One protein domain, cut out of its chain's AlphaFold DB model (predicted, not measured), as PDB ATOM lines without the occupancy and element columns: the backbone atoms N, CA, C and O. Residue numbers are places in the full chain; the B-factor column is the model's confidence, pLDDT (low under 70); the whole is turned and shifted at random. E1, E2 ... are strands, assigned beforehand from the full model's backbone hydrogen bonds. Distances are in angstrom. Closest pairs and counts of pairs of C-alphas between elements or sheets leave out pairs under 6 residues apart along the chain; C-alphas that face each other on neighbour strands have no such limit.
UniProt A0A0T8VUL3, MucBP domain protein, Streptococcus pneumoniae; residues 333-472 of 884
ATOM      1  N   SER A 333     204.414 121.851 118.922       88.50
ATOM      2  CA  SER A 333     205.312 121.106 118.049       88.50
ATOM      3  C   SER A 333     205.091 121.507 116.601       88.50
ATOM      4  O   SER A 333     203.992 121.916 116.224       88.50
ATOM      5  N   VAL A 334     206.153 121.399 115.807       88.06
ATOM      6  CA  VAL A 334     206.130 121.605 114.358       88.06
ATOM      7  C   VAL A 334     206.476 120.276 113.702       88.06
ATOM      8  O   VAL A 334     207.460 119.637 114.076       88.06
ATOM      9  N   THR A 335     205.645 119.839 112.755       88.94
ATOM     10  CA  THR A 335     205.810 118.578 112.019       88.94
ATOM     11  C   THR A 335     206.083 118.847 110.548       88.94
ATOM     12  O   THR A 335     205.252 119.440 109.869       88.94
ATOM     13  N   VAL A 336     207.213 118.363 110.040       89.81
ATOM     14  CA  VAL A 336     207.533 118.370 108.609       89.81
ATOM     15  C   VAL A 336     207.116 117.046 107.986       89.81
ATOM     16  O   VAL A 336     207.478 115.979 108.489       89.81
ATOM     17  N   ARG A 337     206.391 117.111 106.870       90.00
ATOM     18  CA  ARG A 337     206.063 115.967 106.014       90.00
ATOM     19  C   ARG A 337     206.637 116.136 104.619       90.00
ATOM     20  O   ARG A 337     206.751 117.246 104.100       90.00
ATOM     21  N   PHE A 338     206.901 114.999 103.994       90.06
ATOM     22  CA  PHE A 338     207.424 114.891 102.643       90.06
ATOM     23  C   PHE A 338     206.506 113.935 101.888       90.06
ATOM     24  O   PHE A 338     206.389 112.769 102.273       90.06
ATOM     25  N   LYS A 339     205.790 114.428 100.878       89.19
ATOM     26  CA  LYS A 339     204.694 113.686 100.248       89.19
ATOM     27  C   LYS A 339     204.762 113.678  98.736       89.19
ATOM     28  O   LYS A 339     205.130 114.671  98.121       89.19
ATOM     29  N   ASP A 340     204.304 112.586  98.146       86.00
ATOM     30  CA  ASP A 340     203.972 112.540  96.732       86.00
ATOM     31  C   ASP A 340     202.701 113.363  96.466       86.00
ATOM     32  O   ASP A 340     201.707 113.254  97.191       86.00
ATOM     33  N   LYS A 341     202.742 114.211  95.439       84.94
ATOM     34  CA  LYS A 341     201.664 115.138  95.083       84.94
ATOM     35  C   LYS A 341     200.420 114.433  94.553       84.94
ATOM     36  O   LYS A 341     199.310 114.829  94.898       84.94
ATOM     37  N   ASP A 342     200.593 113.434  93.691       81.62
ATOM     38  CA  ASP A 342     199.479 112.847  92.941       81.62
ATOM     39  C   ASP A 342     198.751 111.759  93.758       81.62
ATOM     40  O   ASP A 342     197.559 111.528  93.562       81.62
ATOM     41  N   THR A 343     199.444 111.126  94.713       82.19
ATOM     42  CA  THR A 343     198.922 110.052  95.581       82.19
ATOM     43  C   THR A 343     198.746 110.448  97.050       82.19
ATOM     44  O   THR A 343     198.117 109.700  97.800       82.19
ATOM     45  N   ASN A 344     199.286 111.593  97.496       82.31
ATOM     46  CA  ASN A 344     199.299 112.042  98.904       82.31
ATOM     47  C   ASN A 344     200.037 111.071  99.867       82.31
ATOM     48  O   ASN A 344     199.934 111.203 101.091       82.31
ATOM     49  N   ARG A 345     200.796 110.099  99.329       83.31
ATOM     50  CA  ARG A 345     201.615 109.141 100.090       83.31
ATOM     51  C   ARG A 345     202.790 109.858 100.756       83.31
ATOM     52  O   ARG A 345     203.456 110.678 100.135       83.31
ATOM     53  N   GLU A 346     203.073 109.516 102.010       84.31
ATOM     54  CA  GLU A 346     204.284 109.957 102.712       84.31
ATOM     55  C   GLU A 346     205.509 109.231 102.120       84.31
ATOM     56  O   GLU A 346     205.523 108.002 102.043       84.31
ATOM     57  N   LEU A 347     206.492 109.992 101.623       83.69
ATOM     58  CA  LEU A 347     207.656 109.478 100.883       83.69
ATOM     59  C   LEU A 347     208.816 109.106 101.806       83.69
ATOM     60  O   LEU A 347     209.471 108.086 101.604       83.69
ATOM     61  N   VAL A 348     209.053 109.919 102.836       82.75
ATOM     62  CA  VAL A 348     210.013 109.640 103.909       82.75
ATOM     63  C   VAL A 348     209.358 109.955 105.256       82.75
ATOM     64  O   VAL A 348     208.436 110.775 105.289       82.75
ATOM     65  N   PRO A 349     209.795 109.331 106.368       85.00
ATOM     66  CA  PRO A 349     209.179 109.539 107.675       85.00
ATOM     67  C   PRO A 349     209.117 111.019 108.066       85.00
ATOM     68  O   PRO A 349     210.117 111.729 107.974       85.00
ATOM     69  N   SER A 350     207.959 111.470 108.549       86.06
ATOM     70  CA  SER A 350     207.784 112.842 109.030       86.06
ATOM     71  C   SER A 350     208.672 113.161 110.241       86.06
ATOM     72  O   SER A 350     208.981 112.287 111.055       86.06
ATOM     73  N   HIS A 351     209.064 114.427 110.381       85.88
ATOM     74  CA  HIS A 351     209.927 114.909 111.464       85.88
ATOM     75  C   HIS A 351     209.175 115.913 112.336       85.88
ATOM     76  O   HIS A 351     208.849 117.007 111.885       85.88
ATOM     77  N   THR A 352     208.915 115.547 113.592       89.94
ATOM     78  CA  THR A 352     208.270 116.419 114.582       89.94
ATOM     79  C   THR A 352     209.282 116.828 115.643       89.94
ATOM     80  O   THR A 352     209.880 115.957 116.273       89.94
ATOM     81  N   LEU A 353     209.430 118.132 115.886       90.69
ATOM     82  CA  LEU A 353     210.116 118.652 117.072       90.69
ATOM     83  C   LEU A 353     209.146 119.450 117.943       90.69
ATOM     84  O   LEU A 353     208.288 120.180 117.443       90.69
ATOM     85  N   ASN A 354     209.308 119.315 119.256       91.00
ATOM     86  CA  ASN A 354     208.622 120.106 120.265       91.00
ATOM     87  C   ASN A 354     209.288 121.477 120.411       91.00
ATOM     88  O   ASN A 354     210.511 121.608 120.323       91.00
ATOM     89  N   GLY A 355     208.495 122.500 120.687       88.88
ATOM     90  CA  GLY A 355     209.005 123.822 121.007       88.88
ATOM     91  C   GLY A 355     207.982 124.667 121.744       88.88
ATOM     92  O   GLY A 355     206.782 124.374 121.762       88.88
ATOM     93  N   LEU A 356     208.474 125.728 122.369       87.19
ATOM     94  CA  LEU A 356     207.639 126.645 123.125       87.19
ATOM     95  C   LEU A 356     206.997 127.673 122.196       87.19
ATOM     96  O   LEU A 356     207.598 128.094 121.206       87.19
ATOM     97  N   THR A 357     205.783 128.106 122.532       82.81
ATOM     98  CA  THR A 357     205.094 129.179 121.805       82.81
ATOM     99  C   THR A 357     206.000 130.385 121.588       82.81
ATOM    100  O   THR A 357     206.603 130.906 122.528       82.81
ATOM    101  N   GLY A 358     206.068 130.838 120.341       77.06
ATOM    102  CA  GLY A 358     206.864 131.987 119.941       77.06
ATOM    103  C   GLY A 358     208.362 131.731 119.768       77.06
ATOM    104  O   GLY A 358     209.055 132.655 119.359       77.06
ATOM    105  N   MET A 359     208.874 130.514 119.999       82.38
ATOM    106  CA  MET A 359     210.178 130.127 119.441       82.38
ATOM    107  C   MET A 359     210.121 130.148 117.909       82.38
ATOM    108  O   MET A 359     209.060 129.927 117.312       82.38
ATOM    109  N   ARG A 360     211.262 130.405 117.266       81.88
ATOM    110  CA  ARG A 360     211.405 130.328 115.810       81.88
ATOM    111  C   ARG A 360     211.626 128.876 115.392       81.88
ATOM    112  O   ARG A 360     212.345 128.142 116.066       81.88
ATOM    113  N   PHE A 361     211.062 128.481 114.261       85.62
ATOM    114  CA  PHE A 361     211.425 127.244 113.577       85.62
ATOM    115  C   PHE A 361     211.854 127.540 112.134       85.62
ATOM    116  O   PHE A 361     211.381 128.494 111.513       85.62
ATOM    117  N   ASP A 362     212.719 126.680 111.606       87.00
ATOM    118  CA  ASP A 362     213.183 126.683 110.220       87.00
ATOM    119  C   ASP A 362     213.252 125.232 109.717       87.00
ATOM    120  O   ASP A 362     213.722 124.340 110.436       87.00
ATOM    121  N   THR A 363     212.778 124.983 108.495       89.12
ATOM    122  CA  THR A 363     212.725 123.656 107.863       89.12
ATOM    123  C   THR A 363     213.383 123.662 106.487       89.12
ATOM    124  O   THR A 363     213.393 124.678 105.788       89.12
ATOM    125  N   THR A 364     213.911 122.514 106.063       87.25
ATOM    126  CA  THR A 364     214.435 122.319 104.703       87.25
ATOM    127  C   THR A 364     213.767 121.134 104.012       87.25
ATOM    128  O   THR A 364     213.366 120.158 104.650       87.25
ATOM    129  N   ALA A 365     213.636 121.234 102.688       87.50
ATOM    130  CA  ALA A 365     213.198 120.130 101.843       87.50
ATOM    131  C   ALA A 365     214.232 118.988 101.856       87.50
ATOM    132  O   ALA A 365     215.415 119.212 102.114       87.50
ATOM    133  N   ALA A 366     213.783 117.772 101.556       87.88
ATOM    134  CA  ALA A 366     214.659 116.627 101.341       87.88
ATOM    135  C   ALA A 366     215.058 116.555  99.860       87.88
ATOM    136  O   ALA A 366     214.238 116.831  98.983       87.88
ATOM    137  N   GLU A 367     216.291 116.144  99.568       87.56
ATOM    138  CA  GLU A 367     216.708 115.834  98.196       87.56
ATOM    139  C   GLU A 367     216.412 114.346  97.966       87.56
ATOM    140  O   GLU A 367     217.042 113.466  98.566       87.56
ATOM    141  N   LEU A 368     215.366 114.083  97.173       86.44
ATOM    142  CA  LEU A 368     214.768 112.761  96.984       86.44
ATOM    143  C   LEU A 368     215.043 112.225  95.573       86.44
ATOM    144  O   LEU A 368     214.668 112.821  94.565       86.44
ATOM    145  N   LYS A 369     215.670 111.054  95.499       81.62
ATOM    146  CA  LYS A 369     216.030 110.384  94.252       81.62
ATOM    147  C   LYS A 369     214.784 109.967  93.471       81.62
ATOM    148  O   LYS A 369     213.951 109.227  93.988       81.62
ATOM    149  N   GLY A 370     214.692 110.391  92.211       75.50
ATOM    150  CA  GLY A 370     213.526 110.114  91.362       75.50
ATOM    151  C   GLY A 370     212.315 111.013  91.645       75.50
ATOM    152  O   GLY A 370     211.213 110.690  91.212       75.50
ATOM    153  N   TYR A 371     212.502 112.126  92.364       83.25
ATOM    154  CA  TYR A 371     211.442 113.058  92.746       83.25
ATOM    155  C   TYR A 371     211.908 114.518  92.625       83.25
ATOM    156  O   TYR A 371     212.980 114.880  93.096       83.25
ATOM    157  N   GLU A 372     211.076 115.381  92.040       85.81
ATOM    158  CA  GLU A 372     211.289 116.834  91.986       85.81
ATOM    159  C   GLU A 372     210.365 117.560  92.974       85.81
ATOM    160  O   GLU A 372     209.194 117.205  93.129       85.81
ATOM    161  N   LEU A 373     210.893 118.587  93.648       87.19
ATOM    162  CA  LEU A 373     210.159 119.401  94.620       87.19
ATOM    163  C   LEU A 373     209.193 120.369  93.918       87.19
ATOM    164  O   LEU A 373     209.592 121.169  93.074       87.19
ATOM    165  N   VAL A 374     207.925 120.372  94.330       84.81
ATOM    166  CA  VAL A 374     206.894 121.278  93.801       84.81
ATOM    167  C   VAL A 374     206.842 122.554  94.651       84.81
ATOM    168  O   VAL A 374     205.916 122.773  95.432       84.81
ATOM    169  N   GLU A 375     207.856 123.414  94.507       66.38
ATOM    170  CA  GLU A 375     208.097 124.596  95.365       66.38
ATOM    171  C   GLU A 375     206.880 125.517  95.570       66.38
ATOM    172  O   GLU A 375     206.719 126.114  96.631       66.38
ATOM    173  N   LYS A 376     206.002 125.631  94.565       61.53
ATOM    174  CA  LYS A 376     204.822 126.515  94.591       61.53
ATOM    175  C   LYS A 376     203.659 126.004  95.449       61.53
ATOM    176  O   LYS A 376     202.655 126.702  95.557       61.53
ATOM    177  N   GLU A 377     203.762 124.803  96.011       61.59
ATOM    178  CA  GLU A 377     202.656 124.109  96.684       61.59
ATOM    179  C   GLU A 377     203.014 123.633  98.101       61.59
ATOM    180  O   GLU A 377     202.323 122.784  98.662       61.59
ATOM    181  N   ILE A 378     204.066 124.191  98.710       71.62
ATOM    182  CA  ILE A 378     204.364 123.948 100.128       71.62
ATOM    183  C   ILE A 378     203.170 124.417 100.973       71.62
ATOM    184  O   ILE A 378     202.764 125.578 100.903       71.62
ATOM    185  N   VAL A 379     202.612 123.513 101.779       73.06
ATOM    186  CA  VAL A 379     201.555 123.847 102.745       73.06
ATOM    187  C   VAL A 379     202.210 124.201 104.075       73.06
ATOM    188  O   VAL A 379     203.053 123.453 104.563       73.06
ATOM    189  N   GLY A 380     201.813 125.335 104.655       74.06
ATOM    190  CA  GLY A 380     202.522 125.957 105.776       74.06
ATOM    191  C   GLY A 380     203.678 126.849 105.304       74.06
ATOM    192  O   GLY A 380     203.945 126.972 104.113       74.06
ATOM    193  N   SER A 381     204.360 127.504 106.246       78.38
ATOM    194  CA  SER A 381     205.554 128.308 105.955       78.38
ATOM    195  C   SER A 381     206.810 127.505 106.316       78.38
ATOM    196  O   SER A 381     206.866 127.019 107.445       78.38
ATOM    197  N   PRO A 382     207.831 127.393 105.440       81.31
ATOM    198  CA  PRO A 382     209.101 126.716 105.751       81.31
ATOM    199  C   PRO A 382     209.888 127.306 106.933       81.31
ATOM    200  O   PRO A 382     210.850 126.714 107.409       81.31
ATOM    201  N   ASN A 383     209.535 128.507 107.377       82.88
ATOM    202  CA  ASN A 383     210.070 129.134 108.576       82.88
ATOM    203  C   ASN A 383     209.009 130.042 109.201       82.88
ATOM    204  O   ASN A 383     208.070 130.484 108.529       82.88
ATOM    205  N   GLY A 384     209.143 130.313 110.494       80.31
ATOM    206  CA  GLY A 384     208.198 131.153 111.218       80.31
ATOM    207  C   GLY A 384     208.281 130.959 112.723       80.31
ATOM    208  O   GLY A 384     209.324 130.589 113.261       80.31
ATOM    209  N   TYR A 385     207.161 131.206 113.398       80.06
ATOM    210  CA  TYR A 385     207.041 131.103 114.848       80.06
ATOM    211  C   TYR A 385     206.039 130.031 115.251       80.06
ATOM    212  O   TYR A 385     204.959 129.931 114.669       80.06
ATOM    213  N   ILE A 386     206.381 129.273 116.291       82.75
ATOM    214  CA  ILE A 386     205.523 128.221 116.838       82.75
ATOM    215  C   ILE A 386     204.251 128.857 117.406       82.75
ATOM    216  O   ILE A 386     204.299 129.616 118.381       82.75
ATOM    217  N   SER A 387     203.113 128.560 116.781       80.94
ATOM    218  CA  SER A 387     201.835 129.211 117.074       80.94
ATOM    219  C   SER A 387     201.058 128.458 118.162       80.94
ATOM    220  O   SER A 387     200.963 127.226 118.099       80.94
ATOM    221  N   PRO A 388     200.438 129.161 119.135       79.69
ATOM    222  CA  PRO A 388     199.550 128.530 120.111       79.69
ATOM    223  C   PRO A 388     198.194 128.153 119.487       79.69
ATOM    224  O   PRO A 388     197.432 127.393 120.080       79.69
ATOM    225  N   TRP A 389     197.891 128.694 118.303       82.69
ATOM    226  CA  TRP A 389     196.626 128.557 117.596       82.69
ATOM    227  C   TRP A 389     196.682 127.327 116.683       82.69
ATOM    228  O   TRP A 389     197.424 127.308 115.700       82.69
ATOM    229  N   LYS A 390     195.922 126.278 117.013       80.38
ATOM    230  CA  LYS A 390     195.906 124.999 116.278       80.38
ATOM    231  C   LYS A 390     194.629 124.801 115.472       80.38
ATOM    232  O   LYS A 390     194.656 124.111 114.458       80.38
ATOM    233  N   LYS A 391     193.512 125.375 115.924       87.06
ATOM    234  CA  LYS A 391     192.184 125.224 115.317       87.06
ATOM    235  C   LYS A 391     191.273 126.410 115.634       87.06
ATOM    236  O   LYS A 391     191.430 127.102 116.640       87.06
ATOM    237  N   VAL A 392     190.240 126.573 114.812       88.88
ATOM    238  CA  VAL A 392     189.101 127.455 115.102       88.88
ATOM    239  C   VAL A 392     188.483 127.094 116.459       88.88
ATOM    240  O   VAL A 392     188.323 125.918 116.794       88.88
ATOM    241  N   GLY A 393     188.144 128.114 117.248       89.50
ATOM    242  CA  GLY A 393     187.634 127.972 118.612       89.50
ATOM    243  C   GLY A 393     188.705 127.881 119.705       89.50
ATOM    244  O   GLY A 393     188.348 127.976 120.882       89.50
ATOM    245  N   ASP A 394     189.996 127.758 119.367       89.06
ATOM    246  CA  ASP A 394     191.069 127.952 120.351       89.06
ATOM    247  C   ASP A 394     190.980 129.368 120.942       89.06
ATOM    248  O   ASP A 394     190.692 130.343 120.238       89.06
ATOM    249  N   SER A 395     191.179 129.487 122.257       88.88
ATOM    250  CA  SER A 395     191.034 130.763 122.960       88.88
ATOM    251  C   SER A 395     192.007 130.939 124.119       88.88
ATOM    252  O   SER A 395     192.391 129.986 124.795       88.88
ATOM    253  N   PHE A 396     192.382 132.194 124.345       84.69
ATOM    254  CA  PHE A 396     193.397 132.639 125.292       84.69
ATOM    255  C   PHE A 396     192.865 133.854 126.059       84.69
ATOM    256  O   PHE A 396     192.217 134.719 125.473       84.69
ATOM    257  N   THR A 397     193.152 133.930 127.360       86.56
ATOM    258  CA  THR A 397     192.748 135.059 128.213       86.56
ATOM    259  C   THR A 397     193.980 135.784 128.730       86.56
ATOM    260  O   THR A 397     194.742 135.228 129.522       86.56
ATOM    261  N   LYS A 398     194.136 137.038 128.296       83.00
ATOM    262  CA  LYS A 398     195.172 137.987 128.708       83.00
ATOM    263  C   LYS A 398     194.657 138.830 129.875       83.00
ATOM    264  O   LYS A 398     193.737 139.625 129.691       83.00
ATOM    265  N   VAL A 399     195.248 138.697 131.062       79.50
ATOM    266  CA  VAL A 399     195.075 139.693 132.137       79.50
ATOM    267  C   VAL A 399     195.958 140.892 131.816       79.50
ATOM    268  O   VAL A 399     197.163 140.719 131.656       79.50
ATOM    269  N   THR A 400     195.386 142.095 131.728       71.44
ATOM    270  CA  THR A 400     196.162 143.330 131.482       71.44
ATOM    271  C   THR A 400     196.359 144.161 132.747       71.44
ATOM    272  O   THR A 400     197.391 144.795 132.918       71.44
ATOM    273  N   GLN A 401     195.401 144.132 133.676       70.50
ATOM    274  CA  GLN A 401     195.499 144.747 135.005       70.50
ATOM    275  C   GLN A 401     194.557 144.019 135.983       70.50
ATOM    276  O   GLN A 401     193.662 143.300 135.531       70.50
ATOM    277  N   PRO A 402     194.679 144.205 137.313       69.69
ATOM    278  CA  PRO A 402     193.784 143.565 138.275       69.69
ATOM    279  C   PRO A 402     192.298 143.806 137.961       69.69
ATOM    280  O   PRO A 402     191.833 144.949 137.960       69.69
ATOM    281  N   ASN A 403     191.549 142.714 137.779       74.00
ATOM    282  CA  ASN A 403     190.144 142.655 137.346       74.00
ATOM    283  C   ASN A 403     189.853 142.974 135.864       74.00
ATOM    284  O   ASN A 403     188.673 143.020 135.531       74.00
ATOM    285  N   LEU A 404     190.838 143.188 134.983       78.81
ATOM    286  CA  LEU A 404     190.613 143.343 133.536       78.81
ATOM    287  C   LEU A 404     191.233 142.175 132.762       78.81
ATOM    288  O   LEU A 404     192.452 141.989 132.751       78.81
ATOM    289  N   GLU A 405     190.368 141.437 132.081       85.69
ATOM    290  CA  GLU A 405     190.704 140.301 131.230       85.69
ATOM    291  C   GLU A 405     190.262 140.577 129.792       85.69
ATOM    292  O   GLU A 405     189.170 141.091 129.547       85.69
ATOM    293  N   VAL A 406     191.097 140.196 128.830       86.75
ATOM    294  CA  VAL A 406     190.766 140.199 127.404       86.75
ATOM    295  C   VAL A 406     190.871 138.769 126.893       86.75
ATOM    296  O   VAL A 406     191.957 138.187 126.878       86.75
ATOM    297  N   LYS A 407     189.737 138.189 126.495       90.75
ATOM    298  CA  LYS A 407     189.672 136.861 125.891       90.75
ATOM    299  C   LYS A 407     189.687 136.979 124.371       90.75
ATOM    300  O   LYS A 407     188.760 137.528 123.781       90.75
ATOM    301  N   TYR A 408     190.692 136.385 123.749       89.69
ATOM    302  CA  TYR A 408     190.797 136.215 122.304       89.69
ATOM    303  C   TYR A 408     190.338 134.805 121.926       89.69
ATOM    304  O   TYR A 408     190.669 133.845 122.623       89.69
ATOM    305  N   THR A 409     189.547 134.666 120.863       93.00
ATOM    306  CA  THR A 409     189.037 133.380 120.349       93.00
ATOM    307  C   THR A 409     189.144 133.356 118.828       93.00
ATOM    308  O   THR A 409     188.580 134.233 118.170       93.00
ATOM    309  N   LEU A 410     189.825 132.354 118.273       91.94
ATOM    310  CA  LEU A 410     190.018 132.206 116.829       91.94
ATOM    311  C   LEU A 410     188.702 131.839 116.121       91.94
ATOM    312  O   LEU A 410     188.015 130.909 116.549       91.94
ATOM    313  N   LEU A 411     188.364 132.548 115.040       92.44
ATOM    314  CA  LEU A 411     187.156 132.324 114.228       92.44
ATOM    315  C   LEU A 411     187.449 131.620 112.895       92.44
ATOM    316  O   LEU A 411     186.630 130.827 112.441       92.44
ATOM    317  N   ASP A 412     188.609 131.879 112.293       89.12
ATOM    318  CA  ASP A 412     189.104 131.230 111.075       89.12
ATOM    319  C   ASP A 412     190.634 131.069 111.135       89.12
ATOM    320  O   ASP A 412     191.292 131.649 111.997       89.12
ATOM    321  N   MET A 413     191.212 130.258 110.243       85.62
ATOM    322  CA  MET A 413     192.666 130.036 110.197       85.62
ATOM    323  C   MET A 413     193.425 131.108 109.392       85.62
ATOM    324  O   MET A 413     194.656 131.102 109.400       85.62
ATOM    325  N   ASP A 414     192.718 132.042 108.743       84.19
ATOM    326  CA  ASP A 414     193.317 133.229 108.112       84.19
ATOM    327  C   ASP A 414     193.723 134.275 109.170       84.19
ATOM    328  O   ASP A 414     194.620 135.099 108.956       84.19
ATOM    329  N   GLY A 415     193.103 134.192 110.351       85.25
ATOM    330  CA  GLY A 415     193.519 134.862 111.575       85.25
ATOM    331  C   GLY A 415     192.481 135.789 112.180       85.25
ATOM    332  O   GLY A 415     192.831 136.600 113.035       85.25
ATOM    333  N   THR A 416     191.219 135.728 111.758       91.62
ATOM    334  CA  THR A 416     190.156 136.527 112.370       91.62
ATOM    335  C   THR A 416     189.879 136.040 113.791       91.62
ATOM    336  O   THR A 416     189.679 134.849 114.036       91.62
ATOM    337  N   MET A 417     189.825 136.968 114.745       90.75
ATOM    338  CA  MET A 417     189.565 136.687 116.154       90.75
ATOM    339  C   MET A 417     188.420 137.514 116.712       90.75
ATOM    340  O   MET A 417     188.366 138.733 116.540       90.75
ATOM    341  N   LYS A 418     187.556 136.860 117.491       95.50
ATOM    342  CA  LYS A 418     186.666 137.544 118.427       95.50
ATOM    343  C   LYS A 418     187.455 137.898 119.687       95.50
ATOM    344  O   LYS A 418     188.073 137.029 120.302       95.50
ATOM    345  N   THR A 419     187.366 139.157 120.086       92.44
ATOM    346  CA  THR A 419     188.005 139.736 121.269       92.44
ATOM    347  C   THR A 419     186.925 140.200 122.243       92.44
ATOM    348  O   THR A 419     186.191 141.144 121.960       92.44
ATOM    349  N   GLU A 420     186.807 139.536 123.391       93.88
ATOM    350  CA  GLU A 420     185.831 139.831 124.448       93.88
ATOM    351  C   GLU A 420     186.544 140.412 125.676       93.88
ATOM    352  O   GLU A 420     187.437 139.784 126.243       93.88
ATOM    353  N   VAL A 421     186.142 141.606 126.117       89.44
ATOM    354  CA  VAL A 421     186.739 142.293 127.274       89.44
ATOM    355  C   VAL A 421     185.845 142.118 128.496       89.44
ATOM    356  O   VAL A 421     184.662 142.469 128.457       89.44
ATOM    357  N   TYR A 422     186.414 141.635 129.597       87.94
ATOM    358  CA  TYR A 422     185.732 141.376 130.862       87.94
ATOM    359  C   TYR A 422     186.325 142.231 131.983       87.94
ATOM    360  O   TYR A 422     187.538 142.260 132.173       87.94
ATOM    361  N   TYR A 423     185.466 142.883 132.770       84.38
ATOM    362  CA  TYR A 423     185.863 143.575 133.995       84.38
ATOM    363  C   TYR A 423     185.158 142.968 135.209       84.38
ATOM    364  O   TYR A 423     183.927 142.886 135.235       84.38
ATOM    365  N   SER A 424     185.933 142.502 136.193       81.88
ATOM    366  CA  SER A 424     185.455 141.703 137.338       81.88
ATOM    367  C   SER A 424     184.507 140.566 136.908       81.88
ATOM    368  O   SER A 424     183.411 140.417 137.443       81.88
ATOM    369  N   GLY A 425     184.894 139.809 135.874       83.62
ATOM    370  CA  GLY A 425     184.116 138.694 135.312       83.62
ATOM    371  C   GLY A 425     182.909 139.082 134.441       83.62
ATOM    372  O   GLY A 425     182.342 138.222 133.769       83.62
ATOM    373  N   LYS A 426     182.512 140.360 134.379       86.88
ATOM    374  CA  LYS A 426     181.418 140.831 133.513       86.88
ATOM    375  C   LYS A 426     181.955 141.285 132.155       86.88
ATOM    376  O   LYS A 426     182.795 142.179 132.112       86.88
ATOM    377  N   LYS A 427     181.419 140.758 131.045       92.50
ATOM    378  CA  LYS A 427     181.731 141.274 129.698       92.50
ATOM    379  C   LYS A 427     181.265 142.730 129.554       92.50
ATOM    380  O   LYS A 427     180.116 143.048 129.868       92.50
ATOM    381  N   ILE A 428     182.162 143.597 129.091       89.38
ATOM    382  CA  ILE A 428     181.956 145.046 128.921       89.38
ATOM    383  C   ILE A 428     182.219 145.544 127.493       89.38
ATOM    384  O   ILE A 428     181.775 146.638 127.150       89.38
ATOM    385  N   HIS A 429     182.900 144.756 126.657       91.06
ATOM    386  CA  HIS A 429     183.100 145.041 125.236       91.06
ATOM    387  C   HIS A 429     183.310 143.743 124.444       91.06
ATOM    388  O   HIS A 429     183.736 142.731 125.002       91.06
ATOM    389  N   GLU A 430     183.011 143.783 123.150       95.12
ATOM    390  CA  GLU A 430     183.265 142.712 122.190       95.12
ATOM    391  C   GLU A 430     183.555 143.336 120.824       95.12
ATOM    392  O   GLU A 430     182.875 144.282 120.421       95.12
ATOM    393  N   ILE A 431     184.567 142.819 120.128       94.25
ATOM    394  CA  ILE A 431     184.952 143.240 118.779       94.25
ATOM    395  C   ILE A 431     185.573 142.065 118.017       94.25
ATOM    396  O   ILE A 431     186.214 141.203 118.614       94.25
ATOM    397  N   THR A 432     185.407 142.040 116.697       95.62
ATOM    398  CA  THR A 432     186.123 141.116 115.808       95.62
ATOM    399  C   THR A 432     187.272 141.860 115.135       95.62
ATOM    400  O   THR A 432     187.058 142.952 114.615       95.62
ATOM    401  N   LEU A 433     188.467 141.271 115.145       89.38
ATOM    402  CA  LEU A 433     189.692 141.807 114.542       89.38
ATOM    403  C   LEU A 433     190.251 140.784 113.551       89.38
ATOM    404  O   LEU A 433     190.297 139.597 113.871       89.38
ATOM    405  N   LYS A 434     190.739 141.204 112.386       88.44
ATOM    406  CA  LYS A 434     191.548 140.357 111.485       88.44
ATOM    407  C   LYS A 434     193.011 140.331 111.921       88.44
ATOM    408  O   LYS A 434     193.421 141.109 112.783       88.44
ATOM    409  N   LYS A 435     193.808 139.435 111.335       84.06
ATOM    410  CA  LYS A 435     195.255 139.347 111.580       84.06
ATOM    411  C   LYS A 435     195.923 140.721 111.407       84.06
ATOM    412  O   LYS A 435     195.809 141.325 110.343       84.06
ATOM    413  N   GLY A 436     196.629 141.191 112.437       75.25
ATOM    414  CA  GLY A 436     197.306 142.494 112.442       75.25
ATOM    415  C   GLY A 436     196.396 143.719 112.625       75.25
ATOM    416  O   GLY A 436     196.902 144.836 112.678       75.25
ATOM    417  N   GLU A 437     195.074 143.559 112.752       82.25
ATOM    418  CA  GLU A 437     194.198 144.675 113.126       82.25
ATOM    419  C   GLU A 437     194.331 144.990 114.627       82.25
ATOM    420  O   GLU A 437     194.376 144.100 115.480       82.25
ATOM    421  N   THR A 438     194.358 146.287 114.941       79.50
ATOM    422  CA  THR A 438     194.360 146.829 116.306       79.50
ATOM    423  C   THR A 438     193.186 147.789 116.484       79.50
ATOM    424  O   THR A 438     192.866 148.575 115.593       79.50
ATOM    425  N   SER A 439     192.554 147.746 117.654       83.12
ATOM    426  CA  SER A 439     191.455 148.615 118.071       83.12
ATOM    427  C   SER A 439     191.654 149.113 119.508       83.12
ATOM    428  O   SER A 439     192.598 148.726 120.197       83.12
ATOM    429  N   TYR A 440     190.768 149.995 119.969       81.31
ATOM    430  CA  TYR A 440     190.889 150.701 121.244       81.31
ATOM    431  C   TYR A 440     189.557 150.711 121.992       81.31
ATOM    432  O   TYR A 440     188.550 151.208 121.486       81.31
ATOM    433  N   TYR A 441     189.561 150.229 123.233       80.88
ATOM    434  CA  TYR A 441     188.413 150.300 124.133       80.88
ATOM    435  C   TYR A 441     188.649 151.318 125.252       80.88
ATOM    436  O   TYR A 441     189.585 151.187 126.041       80.88
ATOM    437  N   ASN A 442     187.770 152.318 125.356       81.06
ATOM    438  CA  ASN A 442     187.789 153.296 126.442       81.06
ATOM    439  C   ASN A 442     186.854 152.850 127.575       81.06
ATOM    440  O   ASN A 442     185.631 152.894 127.436       81.06
ATOM    441  N   GLY A 443     187.437 152.436 128.698       73.75
ATOM    442  CA  GLY A 443     186.726 151.978 129.888       73.75
ATOM    443  C   GLY A 443     186.867 152.926 131.079       73.75
ATOM    444  O   GLY A 443     187.586 153.924 131.049       73.75
ATOM    445  N   THR A 444     186.183 152.599 132.175       73.44
ATOM    446  CA  THR A 444     186.377 153.234 133.489       73.44
ATOM    447  C   THR A 444     186.573 152.143 134.534       73.44
ATOM    448  O   THR A 444     185.746 151.243 134.649       73.44
ATOM    449  N   ALA A 445     187.682 152.195 135.271       67.44
ATOM    450  CA  ALA A 445     188.006 151.208 136.300       67.44
ATOM    451  C   ALA A 445     187.219 151.466 137.601       67.44
ATOM    452  O   ALA A 445     186.679 152.555 137.810       67.44
ATOM    453  N   ALA A 446     187.194 150.494 138.520       63.66
ATOM    454  CA  ALA A 446     186.458 150.583 139.790       63.66
ATOM    455  C   ALA A 446     186.830 151.807 140.658       63.66
ATOM    456  O   ALA A 446     186.003 152.318 141.412       63.66
ATOM    457  N   ASN A 447     188.048 152.343 140.511       63.09
ATOM    458  CA  ASN A 447     188.494 153.589 141.148       63.09
ATOM    459  C   ASN A 447     188.015 154.881 140.445       63.09
ATOM    460  O   ASN A 447     188.498 155.968 140.767       63.09
ATOM    461  N   ARG A 448     187.090 154.772 139.481       67.94
ATOM    462  CA  ARG A 448     186.554 155.853 138.635       67.94
ATOM    463  C   ARG A 448     187.594 156.575 137.767       67.94
ATOM    464  O   ARG A 448     187.344 157.699 137.335       67.94
ATOM    465  N   ARG A 449     188.757 155.967 137.495       65.50
ATOM    466  CA  ARG A 449     189.695 156.493 136.488       65.50
ATOM    467  C   ARG A 449     189.334 155.959 135.095       65.50
ATOM    468  O   ARG A 449     189.079 154.757 134.980       65.50
ATOM    469  N   PRO A 450     189.334 156.807 134.050       66.81
ATOM    470  CA  PRO A 450     189.249 156.333 132.677       66.81
ATOM    471  C   PRO A 450     190.533 155.586 132.290       66.81
ATOM    472  O   PRO A 450     191.623 155.904 132.778       66.81
ATOM    473  N   TYR A 451     190.403 154.608 131.400       69.19
ATOM    474  CA  TYR A 451     191.517 153.885 130.794       69.19
ATOM    475  C   TYR A 451     191.241 153.617 129.316       69.19
ATOM    476  O   TYR A 451     190.090 153.440 128.925       69.19
ATOM    477  N   THR A 452     192.302 153.532 128.519       70.25
ATOM    478  CA  THR A 452     192.242 153.068 127.131       70.25
ATOM    479  C   THR A 452     192.981 151.739 127.062       70.25
ATOM    480  O   THR A 452     194.180 151.685 127.325       70.25
ATOM    481  N   GLN A 453     192.259 150.662 126.764       74.19
ATOM    482  CA  GLN A 453     192.822 149.341 126.513       74.19
ATOM    483  C   GLN A 453     193.036 149.184 125.008       74.19
ATOM    484  O   GLN A 453     192.081 149.288 124.238       74.19
ATOM    485  N   VAL A 454     194.276 148.914 124.600       74.44
ATOM    486  CA  VAL A 454     194.587 148.480 123.232       74.44
ATOM    487  C   VAL A 454     194.137 147.026 123.080       74.44
ATOM    488  O   VAL A 454     194.353 146.214 123.983       74.44
ATOM    489  N   LEU A 455     193.472 146.716 121.972       78.94
ATOM    490  CA  LEU A 455     192.981 145.391 121.606       78.94
ATOM    491  C   LEU A 455     193.606 145.029 120.262       78.94
ATOM    492  O   LEU A 455     193.186 145.529 119.225       78.94
ATOM    493  N   GLU A 456     194.641 144.202 120.301       76.88
ATOM    494  CA  GLU A 456     195.427 143.776 119.144       76.88
ATOM    495  C   GLU A 456     195.148 142.302 118.857       76.88
ATOM    496  O   GLU A 456     195.003 141.511 119.790       76.88
ATOM    497  N   ASN A 457     195.085 141.915 117.583       82.31
ATOM    498  CA  ASN A 457     194.906 140.515 117.221       82.31
ATOM    499  C   ASN A 457     196.199 139.683 117.445       82.31
ATOM    500  O   ASN A 457     197.180 139.906 116.739       82.31
ATOM    501  N   PRO A 458     196.186 138.666 118.334       78.62
ATOM    502  CA  PRO A 458     197.348 137.838 118.689       78.62
ATOM    503  C   PRO A 458     197.701 136.727 117.677       78.62
ATOM    504  O   PRO A 458     198.356 135.741 118.041       78.62
ATOM    505  N   PHE A 459     197.183 136.764 116.446       80.50
ATOM    506  CA  PHE A 459     197.270 135.621 115.537       80.50
ATOM    507  C   PHE A 459     198.647 135.438 114.884       80.50
ATOM    508  O   PHE A 459     198.964 136.006 113.833       80.50
ATOM    509  N   LEU A 460     199.417 134.516 115.459       75.50
ATOM    510  CA  LEU A 460     200.547 133.873 114.795       75.50
ATOM    511  C   LEU A 460     200.032 132.801 113.829       75.50
ATOM    512  O   LEU A 460     199.244 131.938 114.224       75.50
ATOM    513  N   VAL A 461     200.503 132.829 112.578       72.62
ATOM    514  CA  VAL A 461     200.065 131.891 111.531       72.62
ATOM    515  C   VAL A 461     200.317 130.452 111.978       72.62
ATOM    516  O   VAL A 461     201.443 130.090 112.324       72.62
ATOM    517  N   ALA A 462     199.265 129.633 111.961       67.50
ATOM    518  CA  ALA A 462     199.329 128.228 112.340       67.50
ATOM    519  C   ALA A 462     200.224 127.447 111.363       67.50
ATOM    520  O   ALA A 462     199.807 127.062 110.276       67.50
ATOM    521  N   THR A 463     201.477 127.244 111.761       65.44
ATOM    522  CA  THR A 463     202.549 126.630 110.955       65.44
ATOM    523  C   THR A 463     203.128 125.385 111.635       65.44
ATOM    524  O   THR A 463     204.229 124.935 111.349       65.44
ATOM    525  N   ASN A 464     202.328 124.792 112.526       73.44
ATOM    526  CA  ASN A 464     202.653 123.596 113.303       73.44
ATOM    527  C   ASN A 464     202.684 122.305 112.441       73.44
ATOM    528  O   ASN A 464     203.095 121.246 112.917       73.44
ATOM    529  N   GLU A 465     202.295 122.390 111.167       83.56
ATOM    530  CA  GLU A 465     202.540 121.375 110.142       83.56
ATOM    531  C   GLU A 465     203.053 122.061 108.863       83.56
ATOM    532  O   GLU A 465     202.506 123.080 108.438       83.56
ATOM    533  N   VAL A 466     204.115 121.506 108.273       87.25
ATOM    534  CA  VAL A 466     204.725 121.940 107.007       87.25
ATOM    535  C   VAL A 466     204.778 120.732 106.078       87.25
ATOM    536  O   VAL A 466     205.311 119.688 106.455       87.25
ATOM    537  N   VAL A 467     204.240 120.844 104.862       88.88
ATOM    538  CA  VAL A 467     204.219 119.739 103.889       88.88
ATOM    539  C   VAL A 467     204.943 120.144 102.615       88.88
ATOM    540  O   VAL A 467     204.465 120.993 101.863       88.88
ATOM    541  N   TYR A 468     206.071 119.490 102.353       90.25
ATOM    542  CA  TYR A 468     206.750 119.535 101.063       90.25
ATOM    543  C   TYR A 468     206.140 118.481 100.133       90.25
ATOM    544  O   TYR A 468     206.195 117.284 100.436       90.25
ATOM    545  N   TYR A 469     205.576 118.920  99.009       89.31
ATOM    546  CA  TYR A 469     205.085 118.029  97.958       89.31
ATOM    547  C   TYR A 469     206.127 117.831  96.863       89.31
ATOM    548  O   TYR A 469     206.765 118.780  96.408       89.31
ATOM    549  N   TYR A 470     206.253 116.590  96.413       87.50
ATOM    550  CA  TYR A 470     207.152 116.153  95.357       87.50
ATOM    551  C   TYR A 470     206.345 115.484  94.250       87.50
ATOM    552  O   TYR A 470     205.278 114.923  94.500       87.50
ATOM    553  N   LYS A 471     206.863 115.501  93.027       84.00
ATOM    554  CA  LYS A 471     206.325 114.725  91.907       84.00
ATOM    555  C   LYS A 471     207.415 113.793  91.398       84.00
ATOM    556  O   LYS A 471     208.563 114.218  91.288       84.00
ATOM    557  N   ALA A 472     207.073 112.540  91.115       74.44
ATOM    558  CA  ALA A 472     208.034 111.597  90.552       74.44
ATOM    559  C   ALA A 472     208.597 112.137  89.226       74.44
ATOM    560  O   ALA A 472     207.833 112.531  88.337       74.44
TER     561      ALA A 472
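This is residues 333 to 472 of the 884 residues of the protein "MucBP domain protein" of Streptococcus pneumoniae (UniProt A0A0T8VUL3). Two lobes of strands stand end to end in a rod. One lobe is a curled sheet of E2, E1, E12 and E4 with the small pair E3 and E5 close by; the other is a sandwich in which E10 and E11 cover part of the sheet E6 to E9. The chain crosses between the lobes twice, after E5 and after E11, and E12 returns to the first lobe. The printed part has 140 residues, no named helix and 12 strands, E1 to E12 in chain order; the class is all strand, with the sheet E2 E1 E12 E4 mixed and the others antiparallel. It is loose, with a radius of gyration of the C-alphas of 20.3 A and spans of 71 by 23 by 18 A.

In the curled sheet, E1 is residues 333 to 340, 23.0 A long, from C-alpha 333 at (205.312, 121.106, 118.049); E2 is 346 to 356, 26.6 A; E4 is 371 to 373; and E12 is 465 to 472, 22.6 A, ending at C-alpha 472 at (208.034, 111.597, 90.552). E3 is 360 to 363 and E5 383 to 385. In the other lobe, E6 is 395 to 401, E7 404 to 410, E8 417 to 423, E9 426 to 433, E10 438 to 444 and E11 450 to 456, each 19.0 to 20.7 A long.

E1 and E12 are parallel at 14 degrees, with N 337 and O 466 2.8 A apart. E2 and E1 form a hairpin, with N 336 and O 351 at 2.8 A; E2 bends by 58 degrees at residue 349. E4 is antiparallel to E12, with N 372 and O 471 at 2.9 A. This sheet is strongly twisted, and the way across it turns by 105 degrees. E3 and E5 are antiparallel, with N 361 and O 384 at 2.9 A; the closest C-alphas of E1 and E3, Val 336 and Thr 363, are 7.4 A apart. E6 to E9 form a meander, each strand the antiparallel neighbour of the one before: N 398 and O 406 are 2.8 A apart, N 407 and O 420 2.8 A, N 419 and O 431 2.8 A. E10 and E11 form a hairpin, with N 441 and O 453 at 2.9 A. The two sheets make a sandwich, two sheets face to face, 9.4 A centre to centre where they face; the closest C-alphas of E9 and E10 are His 429 and Tyr 441, 7.6 A. E1 and E8 are apart.

The C-alphas farthest apart, Gly 370 and Arg 448, are 71.1 A from each other. The printed part has no cut, and no link is long. Mean pLDDT of the printed part is 82.6; it is under 70 at residues 375 to 377, 402, 445 to 451 and 462 to 463.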